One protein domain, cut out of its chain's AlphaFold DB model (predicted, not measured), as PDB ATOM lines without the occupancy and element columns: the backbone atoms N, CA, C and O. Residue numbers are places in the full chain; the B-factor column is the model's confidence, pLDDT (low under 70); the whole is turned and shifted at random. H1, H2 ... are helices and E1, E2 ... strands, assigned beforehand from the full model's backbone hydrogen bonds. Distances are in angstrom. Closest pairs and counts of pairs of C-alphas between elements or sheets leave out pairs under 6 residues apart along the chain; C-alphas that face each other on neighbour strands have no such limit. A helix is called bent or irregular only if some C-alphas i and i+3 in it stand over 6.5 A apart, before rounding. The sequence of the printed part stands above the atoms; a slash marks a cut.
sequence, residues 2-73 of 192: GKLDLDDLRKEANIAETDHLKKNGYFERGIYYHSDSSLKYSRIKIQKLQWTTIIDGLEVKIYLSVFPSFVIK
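What this domain is: This is residues 2 to 73 of the 192 residues of an uncharacterized protein of Halanaerobium sp. T82-1 (UniProt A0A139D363). A long, twisted ribbon of three strands makes the length of this domain, and one short helix, H1, crosses over one face of it. The hairpin of E1 and E2 makes one end of the ribbon, bent and only two strands wide, while the hairpin of E2 and E3 makes the other end. The printed part has 72 residues, with one named helix and three named strands in the order H1 E1 E2 E3; the sheet runs E1 - E2 - E3, antiparallel throughout, and the class is mostly strand. The whole is loose, with a radius of gyration of the C-alphas of 15.0 A, and its outline is a rod spanning 50 by 20 by 19 A.

Where its parts are: Start at Gly 2 and go on to C-alpha 6 at (-7.919, -50.591, -44.595), where H1 begins; it holds residues 6 to 12 and is 9.9 A long. Next find E1, residues 20 to 35, which runs 36.0 A from C-alpha 20 at (-8.428, -50.162, -33.586) and bends by 81 degrees at residue 30. E2, residues 38 to 55, is the longest strand at 45.7 A and bends by 64 degrees at residue 41. E3, residues 58 to 66, covers 25.1 A and ends at C-alpha 66 at (-12.626, -41.485, -46.658).

How they stand to each other: Begin with the sheet, a meander, each strand the antiparallel neighbour of the one before; E1 and E3 are its edge strands and E2 is the inner strand. In the hairpin of E1 and E2 the directions stand at 160 degrees; look for N 31 and O 42, 2.8 A apart, and N 22 and O 50, 2.9 A apart, both within hydrogen-bond range. In the hairpin of E2 and E3 the angle is 168 degrees; there N 51 and O 62 are within hydrogen-bond range at 2.8 A, and so are N 66 and O 47 at 2.8 A. H1 is on the sheet at a height over the sheet of 10.0 A. It lies over E2 and E3, but only just, with 3 of its C-alphas falling on each. It runs across the strands, at 86 degrees to E2 on the local plane. The closest C-alphas of H1 and E1 are those of Leu 6 and Leu 21, 8.0 A apart. In H1 every O i to N i+4 pair is within hydrogen-bond range.

The domain as a whole: The two C-alphas farthest apart are those of Ser 37 and Gly 57, at 51.3 A. The printed part has no cut. The links E1 to E2 and E2 to E3 are tight, the link H1 to E1 is short, and no link is long. The mean pLDDT of the printed part is 70.5; in the B-factor column you will find 34 residues under 70, among them residues 27 to 44 and 64 to 73.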
ATOM      1  N   GLY A   2     -13.593 -49.437 -56.246       53.47
ATOM      2  CA  GLY A   2     -12.635 -50.375 -55.654       53.47
ATOM      3  C   GLY A   2     -12.993 -50.694 -54.201       53.47
ATOM      4  O   GLY A   2     -13.621 -49.883 -53.516       53.47
ATOM      5  N   LYS A   3     -12.649 -51.897 -53.744       59.41
ATOM      6  CA  LYS A   3     -12.824 -52.293 -52.346       59.41
ATOM      7  C   LYS A   3     -11.914 -51.400 -51.493       59.41
ATOM      8  O   LYS A   3     -10.747 -51.245 -51.817       59.41
ATOM      9  N   LEU A   4     -12.473 -50.787 -50.451       65.56
ATOM     10  CA  LEU A   4     -11.712 -49.975 -49.501       65.56
ATOM     11  C   LEU A   4     -10.667 -50.861 -48.808       65.56
ATOM     12  O   LEU A   4     -11.063 -51.786 -48.091       65.56
ATOM     13  N   ASP A   5      -9.390 -50.571 -49.031       78.88
ATOM     14  CA  ASP A   5      -8.274 -51.226 -48.354       78.88
ATOM     15  C   ASP A   5      -7.977 -50.487 -47.041       78.88
ATOM     16  O   ASP A   5      -7.704 -49.286 -47.029       78.88
ATOM     17  N   LEU A   6      -8.137 -51.183 -45.915       72.12
ATOM     18  CA  LEU A   6      -7.919 -50.591 -44.595       72.12
ATOM     19  C   LEU A   6      -6.428 -50.483 -44.258       72.12
ATOM     20  O   LEU A   6      -6.076 -49.624 -43.452       72.12
ATOM     21  N   ASP A   7      -5.571 -51.291 -44.881       75.69
ATOM     22  CA  ASP A   7      -4.134 -51.300 -44.613       75.69
ATOM     23  C   ASP A   7      -3.458 -50.100 -45.286       75.69
ATOM     24  O   ASP A   7      -2.618 -49.430 -44.682       75.69
ATOM     25  N   ASP A   8      -3.894 -49.747 -46.497       73.38
ATOM     26  CA  ASP A   8      -3.452 -48.521 -47.172       73.38
ATOM     27  C   ASP A   8      -3.875 -47.265 -46.398       73.38
ATOM     28  O   ASP A   8      -3.077 -46.344 -46.210       73.38
ATOM     29  N   LEU A   9      -5.102 -47.246 -45.864       70.81
ATOM     30  CA  LEU A   9      -5.598 -46.129 -45.055       70.81
ATOM     31  C   LEU A   9      -4.866 -45.998 -43.720       70.81
ATOM     32  O   LEU A   9      -4.622 -44.877 -43.270       70.81
ATOM     33  N   ARG A  10      -4.501 -47.120 -43.088       79.81
ATOM     34  CA  ARG A  10      -3.659 -47.117 -41.885       79.81
ATOM     35  C   ARG A  10      -2.310 -46.463 -42.165       79.81
ATOM     36  O   ARG A  10      -1.904 -45.592 -41.399       79.81
ATOM     37  N   LYS A  11      -1.664 -46.821 -43.278       72.94
ATOM     38  CA  LYS A  11      -0.390 -46.219 -43.699       72.94
ATOM     39  C   LYS A  11      -0.530 -44.726 -43.985       72.94
ATOM     40  O   LYS A  11       0.275 -43.943 -43.493       72.94
ATOM     41  N   GLU A  12      -1.548 -44.318 -44.740       69.88
ATOM     42  CA  GLU A  12      -1.748 -42.912 -45.117       69.88
ATOM     43  C   GLU A  12      -2.044 -42.017 -43.904       69.88
ATOM     44  O   GLU A  12      -1.494 -40.921 -43.782       69.88
ATOM     45  N   ALA A  13      -2.874 -42.495 -42.974       66.62
ATOM     46  CA  ALA A  13      -3.238 -41.764 -41.763       66.62
ATOM     47  C   ALA A  13      -2.233 -41.937 -40.605       66.62
ATOM     48  O   ALA A  13      -2.469 -41.395 -39.527       66.62
ATOM     49  N   ASN A  14      -1.125 -42.664 -40.815       78.25
ATOM     50  CA  ASN A  14      -0.138 -43.028 -39.787       78.25
ATOM     51  C   ASN A  14      -0.775 -43.647 -38.525       78.25
ATOM     52  O   ASN A  14      -0.401 -43.320 -37.400       78.25
ATOM     53  N   ILE A  15      -1.760 -44.529 -38.710       79.56
ATOM     54  CA  ILE A  15      -2.444 -45.218 -37.612       79.56
ATOM     55  C   ILE A  15      -1.573 -46.382 -37.142       79.56
ATOM     56  O   ILE A  15      -1.216 -47.250 -37.940       79.56
ATOM     57  N   ALA A  16      -1.271 -46.430 -35.845       87.12
ATOM     58  CA  ALA A  16      -0.485 -47.511 -35.264       87.12
ATOM     59  C   ALA A  16      -1.191 -48.872 -35.409       87.12
ATOM     60  O   ALA A  16      -2.414 -48.975 -35.311       87.12
ATOM     61  N   GLU A  17      -0.416 -49.944 -35.579       86.31
ATOM     62  CA  GLU A  17      -0.945 -51.319 -35.634       86.31
ATOM     63  C   GLU A  17      -1.720 -51.701 -34.364       86.31
ATOM     64  O   GLU A  17      -2.679 -52.468 -34.416       86.31
ATOM     65  N   THR A  18      -1.345 -51.113 -33.225       88.38
ATOM     66  CA  THR A  18      -2.005 -51.298 -31.926       88.38
ATOM     67  C   THR A  18      -3.385 -50.652 -31.843       88.38
ATOM     68  O   THR A  18      -4.175 -51.012 -30.973       88.38
ATOM     69  N   ASP A  19      -3.686 -49.710 -32.732       87.50
ATOM     70  CA  ASP A  19      -4.930 -48.957 -32.694       87.50
ATOM     71  C   ASP A  19      -6.041 -49.673 -33.454       87.50
ATOM     72  O   ASP A  19      -5.826 -50.334 -34.477       87.50
ATOM     73  N   HIS A  20      -7.276 -49.512 -32.984       88.94
ATOM     74  CA  HIS A  20      -8.428 -50.162 -33.586       88.94
ATOM     75  C   HIS A  20      -9.079 -49.260 -34.637       88.94
ATOM     76  O   HIS A  20      -9.577 -48.183 -34.323       88.94
ATOM     77  N   LEU A  21      -9.131 -49.717 -35.890       83.50
ATOM     78  CA  LEU A  21      -9.798 -49.020 -36.988       83.50
ATOM     79  C   LEU A  21     -10.987 -49.844 -37.485       83.50
ATOM     80  O   LEU A  21     -10.820 -50.986 -37.912       83.50
ATOM     81  N   LYS A  22     -12.187 -49.259 -37.474       84.62
ATOM     82  CA  LYS A  22     -13.404 -49.919 -37.971       84.62
ATOM     83  C   LYS A  22     -14.255 -49.010 -38.840       84.62
ATOM     84  O   LYS A  22     -14.250 -47.789 -38.695       84.62
ATOM     85  N   LYS A  23     -15.063 -49.613 -39.714       84.06
ATOM     86  CA  LYS A  23     -16.099 -48.895 -40.466       84.06
ATOM     87  C   LYS A  23     -17.182 -48.390 -39.513       84.06
ATOM     88  O   LYS A  23     -17.651 -49.139 -38.663       84.06
ATOM     89  N   ASN A  24     -17.590 -47.136 -39.682       80.38
ATOM     90  CA  ASN A  24     -18.601 -46.480 -38.852       80.38
ATOM     91  C   ASN A  24     -19.699 -45.829 -39.706       80.38
ATOM     92  O   ASN A  24     -19.939 -44.622 -39.653       80.38
ATOM     93  N   GLY A  25     -20.332 -46.645 -40.549       78.94
ATOM     94  CA  GLY A  25     -21.362 -46.190 -41.480       78.94
ATOM     95  C   GLY A  25     -20.812 -45.327 -42.615       78.94
ATOM     96  O   GLY A  25     -19.610 -45.271 -42.874       78.94
ATOM     97  N   TYR A  26     -21.707 -44.665 -43.332       79.62
ATOM     98  CA  TYR A  26     -21.354 -43.779 -44.432       79.62
ATOM     99  C   TYR A  26     -22.280 -42.571 -44.438       79.62
ATOM    100  O   TYR A  26     -23.314 -42.549 -43.770       79.62
ATOM    101  N   PHE A  27     -21.908 -41.560 -45.205       66.06
ATOM    102  CA  PHE A  27     -22.808 -40.475 -45.559       66.06
ATOM    103  C   PHE A  27     -22.710 -40.214 -47.049       66.06
ATOM    104  O   PHE A  27     -21.668 -40.433 -47.662       66.06
ATOM    105  N   GLU A  28     -23.802 -39.757 -47.639       67.38
ATOM    106  CA  GLU A  28     -23.810 -39.398 -49.048       67.38
ATOM    107  C   GLU A  28     -23.463 -37.924 -49.223       67.38
ATOM    108  O   GLU A  28     -23.877 -37.049 -48.447       67.38
ATOM    109  N   ARG A  29     -22.671 -37.645 -50.255       56.44
ATOM    110  CA  ARG A  29     -22.365 -36.287 -50.693       56.44
ATOM    111  C   ARG A  29     -22.459 -36.194 -52.199       56.44
ATOM    112  O   ARG A  29     -21.948 -37.049 -52.916       56.44
ATOM    113  N   GLY A  30     -23.106 -35.124 -52.647       56.56
ATOM    114  CA  GLY A  30     -22.949 -34.642 -54.006       56.56
ATOM    115  C   GLY A  30     -21.525 -34.134 -54.193       56.56
ATOM    116  O   GLY A  30     -21.017 -33.387 -53.355       56.56
ATOM    117  N   ILE A  31     -20.877 -34.572 -55.260       59.25
ATOM    118  CA  ILE A  31     -19.527 -34.164 -55.632       59.25
ATOM    119  C   ILE A  31     -19.514 -33.738 -57.091       59.25
ATOM    120  O   ILE A  31     -20.254 -34.282 -57.911       59.25
ATOM    121  N   TYR A  32     -18.622 -32.804 -57.399       56.53
ATOM    122  CA  TYR A  32     -18.274 -32.451 -58.763       56.53
ATOM    123  C   TYR A  32     -16.859 -32.952 -59.049       56.53
ATOM    124  O   TYR A  32     -15.981 -32.833 -58.190       56.53
ATOM    125  N   TYR A  33     -16.656 -33.562 -60.211       56.41
ATOM    126  CA  TYR A  33     -15.365 -34.092 -60.655       56.41
ATOM    127  C   TYR A  33     -15.257 -34.018 -62.178       56.41
ATOM    128  O   TYR A  33     -16.269 -33.925 -62.871       56.41
ATOM    129  N   HIS A  34     -14.035 -34.060 -62.703       50.44
ATOM    130  CA  HIS A  34     -13.810 -34.122 -64.146       50.44
ATOM    131  C   HIS A  34     -13.750 -35.571 -64.639       50.44
ATOM    132  O   HIS A  34     -13.051 -36.399 -64.059       50.44
ATOM    133  N   SER A  35     -14.452 -35.849 -65.737       56.44
ATOM    134  CA  SER A  35     -14.278 -37.043 -66.576       56.44
ATOM    135  C   SER A  35     -14.322 -36.598 -68.032       56.44
ATOM    136  O   SER A  35     -15.263 -35.898 -68.422       56.44
ATOM    137  N   ASP A  36     -13.307 -36.967 -68.815       54.62
ATOM    138  CA  ASP A  36     -13.245 -36.728 -70.266       54.62
ATOM    139  C   ASP A  36     -13.539 -35.267 -70.647       54.62
ATOM    140  O   ASP A  36     -14.450 -34.966 -71.416       54.62
ATOM    141  N   SER A  37     -12.809 -34.334 -70.027       50.56
ATOM    142  CA  SER A  37     -12.942 -32.883 -70.251       50.56
ATOM    143  C   SER A  37     -14.306 -32.275 -69.882       50.56
ATOM    144  O   SER A  37     -14.552 -31.108 -70.170       50.56
ATOM    145  N   SER A  38     -15.182 -33.016 -69.195       45.31
ATOM    146  CA  SER A  38     -16.495 -32.531 -68.752       45.31
ATOM    147  C   SER A  38     -16.638 -32.566 -67.230       45.31
ATOM    148  O   SER A  38     -16.202 -33.517 -66.576       45.31
ATOM    149  N   LEU A  39     -17.256 -31.525 -66.661       50.72
ATOM    150  CA  LEU A  39     -17.613 -31.485 -65.244       50.72
ATOM    151  C   LEU A  39     -18.832 -32.387 -65.017       50.72
ATOM    152  O   LEU A  39     -19.885 -32.201 -65.628       50.72
ATOM    153  N   LYS A  40     -18.693 -33.386 -64.149       54.88
ATOM    154  CA  LYS A  40     -19.743 -34.341 -63.788       54.88
ATOM    155  C   LYS A  40     -20.172 -34.123 -62.347       54.88
ATOM    156  O   LYS A  40     -19.342 -33.827 -61.493       54.88
ATOM    157  N   TYR A  41     -21.456 -34.345 -62.077       56.44
ATOM    158  CA  TYR A  41     -22.002 -34.440 -60.728       56.44
ATOM    159  C   TYR A  41     -22.345 -35.894 -60.407       56.44
ATOM    160  O   TYR A  41     -22.926 -36.602 -61.230       56.44
ATOM    161  N   SER A  42     -22.012 -36.351 -59.206       56.88
ATOM    162  CA  SER A  42     -22.475 -37.645 -58.704       56.88
ATOM    163  C   SER A  42     -22.736 -37.578 -57.208       56.88
ATOM    164  O   SER A  42     -22.076 -36.831 -56.486       56.88
ATOM    165  N   ARG A  43     -23.687 -38.381 -56.729       63.88
ATOM    166  CA  ARG A  43     -23.799 -38.690 -55.305       63.88
ATOM    167  C   ARG A  43     -22.921 -39.885 -54.997       63.88
ATOM    168  O   ARG A  43     -23.156 -40.981 -55.498       63.88
ATOM    169  N   ILE A  44     -21.935 -39.673 -54.141       66.06
ATOM    170  CA  ILE A  44     -21.059 -40.739 -53.675       66.06
ATOM    171  C   ILE A  44     -21.277 -41.015 -52.196       66.06
ATOM    172  O   ILE A  44     -21.599 -40.120 -51.410       66.06
ATOM    173  N   LYS A  45     -21.052 -42.272 -51.818       72.06
ATOM    174  CA  LYS A  45     -20.984 -42.692 -50.422       72.06
ATOM    175  C   LYS A  45     -19.574 -42.433 -49.903       72.06
ATOM    176  O   LYS A  45     -18.621 -43.056 -50.360       72.06
ATOM    177  N   ILE A  46     -19.458 -41.519 -48.947       68.12
ATOM    178  CA  ILE A  46     -18.244 -41.284 -48.172       68.12
ATOM    179  C   ILE A  46     -18.259 -42.238 -46.988       68.12
ATOM    180  O   ILE A  46     -19.129 -42.159 -46.113       68.12
ATOM    181  N   GLN A  47     -17.299 -43.155 -46.970       78.81
ATOM    182  CA  GLN A  47     -17.149 -44.103 -45.878       78.81
ATOM    183  C   GLN A  47     -16.612 -43.369 -44.649       78.81
ATOM    184  O   GLN A  47     -15.590 -42.691 -44.728       78.81
ATOM    185  N   LYS A  48     -17.273 -43.527 -43.499       73.38
ATOM    186  CA  LYS A  48     -16.715 -43.089 -42.218       73.38
ATOM    187  C   LYS A  48     -15.972 -44.245 -41.571       73.38
ATOM    188  O   LYS A  48     -16.451 -45.382 -41.597       73.38
ATOM    189  N   LEU A  49     -14.834 -43.953 -40.967       78.25
ATOM    190  CA  LEU A  49     -14.119 -44.863 -40.091       78.25
ATOM    191  C   LEU A  49     -14.096 -44.280 -38.683       78.25
ATOM    192  O   LEU A  49     -14.084 -43.064 -38.499       78.25
ATOM    193  N   GLN A  50     -14.109 -45.159 -37.695       80.06
ATOM    194  CA  GLN A  50     -13.768 -44.825 -36.326       80.06
ATOM    195  C   GLN A  50     -12.409 -45.450 -36.042       80.06
ATOM    196  O   GLN A  50     -12.256 -46.670 -36.106       80.06
ATOM    197  N   TRP A  51     -11.452 -44.592 -35.743       84.88
ATOM    198  CA  TRP A  51     -10.156 -44.933 -35.200       84.88
ATOM    199  C   TRP A  51     -10.223 -44.763 -33.682       84.88
ATOM    200  O   TRP A  51     -10.630 -43.718 -33.182       84.88
ATOM    201  N   THR A  52      -9.885 -45.808 -32.944       84.69
ATOM    202  CA  THR A  52      -9.783 -45.800 -31.491       84.69
ATOM    203  C   THR A  52      -8.323 -46.010 -31.109       84.69
ATOM    204  O   THR A  52      -7.719 -47.001 -31.520       84.69
ATOM    205  N   THR A  53      -7.779 -45.063 -30.352       88.81
ATOM    206  CA  THR A  53      -6.375 -45.006 -29.920       88.81
ATOM    207  C   THR A  53      -6.292 -44.676 -28.433       88.81
ATOM    208  O   THR A  53      -7.299 -44.299 -27.828       88.81
ATOM    209  N   ILE A  54      -5.108 -44.812 -27.841       90.00
ATOM    210  CA  ILE A  54      -4.832 -44.403 -26.464       90.00
ATOM    211  C   ILE A  54      -3.896 -43.197 -26.481       90.00
ATOM    212  O   ILE A  54      -2.772 -43.283 -26.967       90.00
ATOM    213  N   ILE A  55      -4.352 -42.084 -25.909       83.06
ATOM    214  CA  ILE A  55      -3.559 -40.862 -25.726       83.06
ATOM    215  C   ILE A  55      -3.548 -40.567 -24.230       83.06
ATOM    216  O   ILE A  55      -4.607 -40.497 -23.610       83.06
ATOM    217  N   ASP A  56      -2.357 -40.469 -23.637       88.81
ATOM    218  CA  ASP A  56      -2.163 -40.226 -22.199       88.81
ATOM    219  C   ASP A  56      -2.925 -41.210 -21.287       88.81
ATOM    220  O   ASP A  56      -3.456 -40.855 -20.237       88.81
ATOM    221  N   GLY A  57      -3.000 -42.479 -21.706       88.69
ATOM    222  CA  GLY A  57      -3.699 -43.541 -20.970       88.69
ATOM    223  C   GLY A  57      -5.225 -43.524 -21.111       88.69
ATOM    224  O   GLY A  57      -5.894 -44.366 -20.514       88.69
ATOM    225  N   LEU A  58      -5.786 -42.612 -21.909       86.69
ATOM    226  CA  LEU A  58      -7.222 -42.496 -22.153       86.69
ATOM    227  C   LEU A  58      -7.590 -42.988 -23.553       86.69
ATOM    228  O   LEU A  58      -6.915 -42.682 -24.533       86.69
ATOM    229  N   GLU A  59      -8.704 -43.718 -23.652       88.44
ATOM    230  CA  GLU A  59      -9.274 -44.110 -24.942       88.44
ATOM    231  C   GLU A  59      -9.834 -42.875 -25.666       88.44
ATOM    232  O   GLU A  59     -10.760 -42.215 -25.189       88.44
ATOM    233  N   VAL A  60      -9.310 -42.597 -26.857       82.50
ATOM    234  CA  VAL A  60      -9.745 -41.507 -27.730       82.50
ATOM    235  C   VAL A  60     -10.343 -42.083 -29.009       82.50
ATOM    236  O   VAL A  60      -9.792 -42.993 -29.628       82.50
ATOM    237  N   LYS A  61     -11.492 -41.538 -29.423       79.06
ATOM    238  CA  LYS A  61     -12.192 -41.916 -30.659       79.06
ATOM    239  C   LYS A  61     -12.068 -40.801 -31.688       79.06
ATOM    240  O   LYS A  61     -12.608 -39.715 -31.500       79.06
ATOM    241  N   ILE A  62     -11.398 -41.095 -32.793       78.25
ATOM    242  CA  ILE A  62     -11.168 -40.198 -33.922       78.25
ATOM    243  C   ILE A  62     -12.009 -40.692 -35.099       78.25
ATOM    244  O   ILE A  62     -11.987 -41.870 -35.453       78.25
ATOM    245  N   TYR A  63     -12.778 -39.800 -35.718       73.94
ATOM    246  CA  TYR A  63     -13.623 -40.149 -36.859       73.94
ATOM    247  C   TYR A  63     -12.989 -39.664 -38.158       73.94
ATOM    248  O   TYR A  63     -12.766 -38.470 -38.342       73.94
ATOM    249  N   LEU A  64     -12.744 -40.594 -39.074       67.44
ATOM    250  CA  LEU A  64     -12.145 -40.323 -40.376       67.44
ATOM    251  C   LEU A  64     -13.214 -40.428 -41.460       67.44
ATOM    252  O   LEU A  64     -14.072 -41.308 -41.414       67.44
ATOM    253  N   SER A  65     -13.172 -39.538 -42.445       67.25
ATOM    254  CA  SER A  65     -14.030 -39.610 -43.631       67.25
ATOM    255  C   SER A  65     -13.164 -39.913 -44.843       67.25
ATOM    256  O   SER A  65     -12.273 -39.133 -45.163       67.25
ATOM    257  N   VAL A  66     -13.419 -41.038 -45.509       67.31
ATOM    258  CA  VAL A  66     -12.626 -41.485 -46.658       67.31
ATOM    259  C   VAL A  66     -13.274 -40.984 -47.940       67.31
ATOM    260  O   VAL A  66     -14.303 -41.506 -48.382       67.31
ATOM    261  N   PHE A  67     -12.679 -39.947 -48.521       63.06
ATOM    262  CA  PHE A  67     -13.116 -39.374 -49.787       63.06
ATOM    263  C   PHE A  67     -12.436 -40.087 -50.960       63.06
ATOM    264  O   PHE A  67     -11.234 -40.334 -50.905       63.06
ATOM    265  N   PRO A  68     -13.164 -40.397 -52.047       57.62
ATOM    266  CA  PRO A  68     -12.533 -40.811 -53.289       57.62
ATOM    267  C   PRO A  68     -11.573 -39.736 -53.806       57.62
ATOM    268  O   PRO A  68     -11.871 -38.543 -53.748       57.62
ATOM    269  N   SER A  69     -10.446 -40.171 -54.366       52.22
ATOM    270  CA  SER A  69      -9.355 -39.301 -54.824       52.22
ATOM    271  C   SER A  69      -9.750 -38.302 -55.920       52.22
ATOM    272  O   SER A  69      -9.050 -37.319 -56.132       52.22
ATOM    273  N   PHE A  70     -10.884 -38.513 -56.592       52.75
ATOM    274  CA  PHE A  70     -11.412 -37.628 -57.634       52.75
ATOM    275  C   PHE A  70     -12.365 -36.530 -57.114       52.75
ATOM    276  O   PHE A  70     -12.871 -35.735 -57.904       52.75
ATOM    277  N   VAL A  71     -12.647 -36.466 -55.806       50.38
ATOM    278  CA  VAL A  71     -13.548 -35.461 -55.209       50.38
ATOM    279  C   VAL A  71     -12.828 -34.137 -54.973       50.38
ATOM    280  O   VAL A  71     -11.853 -34.088 -54.233       50.38
ATOM    281  N   ILE A  72     -13.358 -33.044 -55.527       49.56
ATOM    282  CA  ILE A  72     -12.767 -31.696 -55.433       49.56
ATOM    283  C   ILE A  72     -13.026 -31.025 -54.059       49.56
ATOM    284  O   ILE A  72     -12.225 -30.216 -53.597       49.56
ATOM    285  N   LYS A  73     -14.116 -31.372 -53.353       45.84
ATOM    286  CA  LYS A  73     -14.445 -30.824 -52.017       45.84
ATOM    287  C   LYS A  73     -13.563 -31.485 -50.940       45.84
ATOM    288  O   LYS A  73     -13.559 -32.706 -50.843       45.84
TER     289      LYS A  73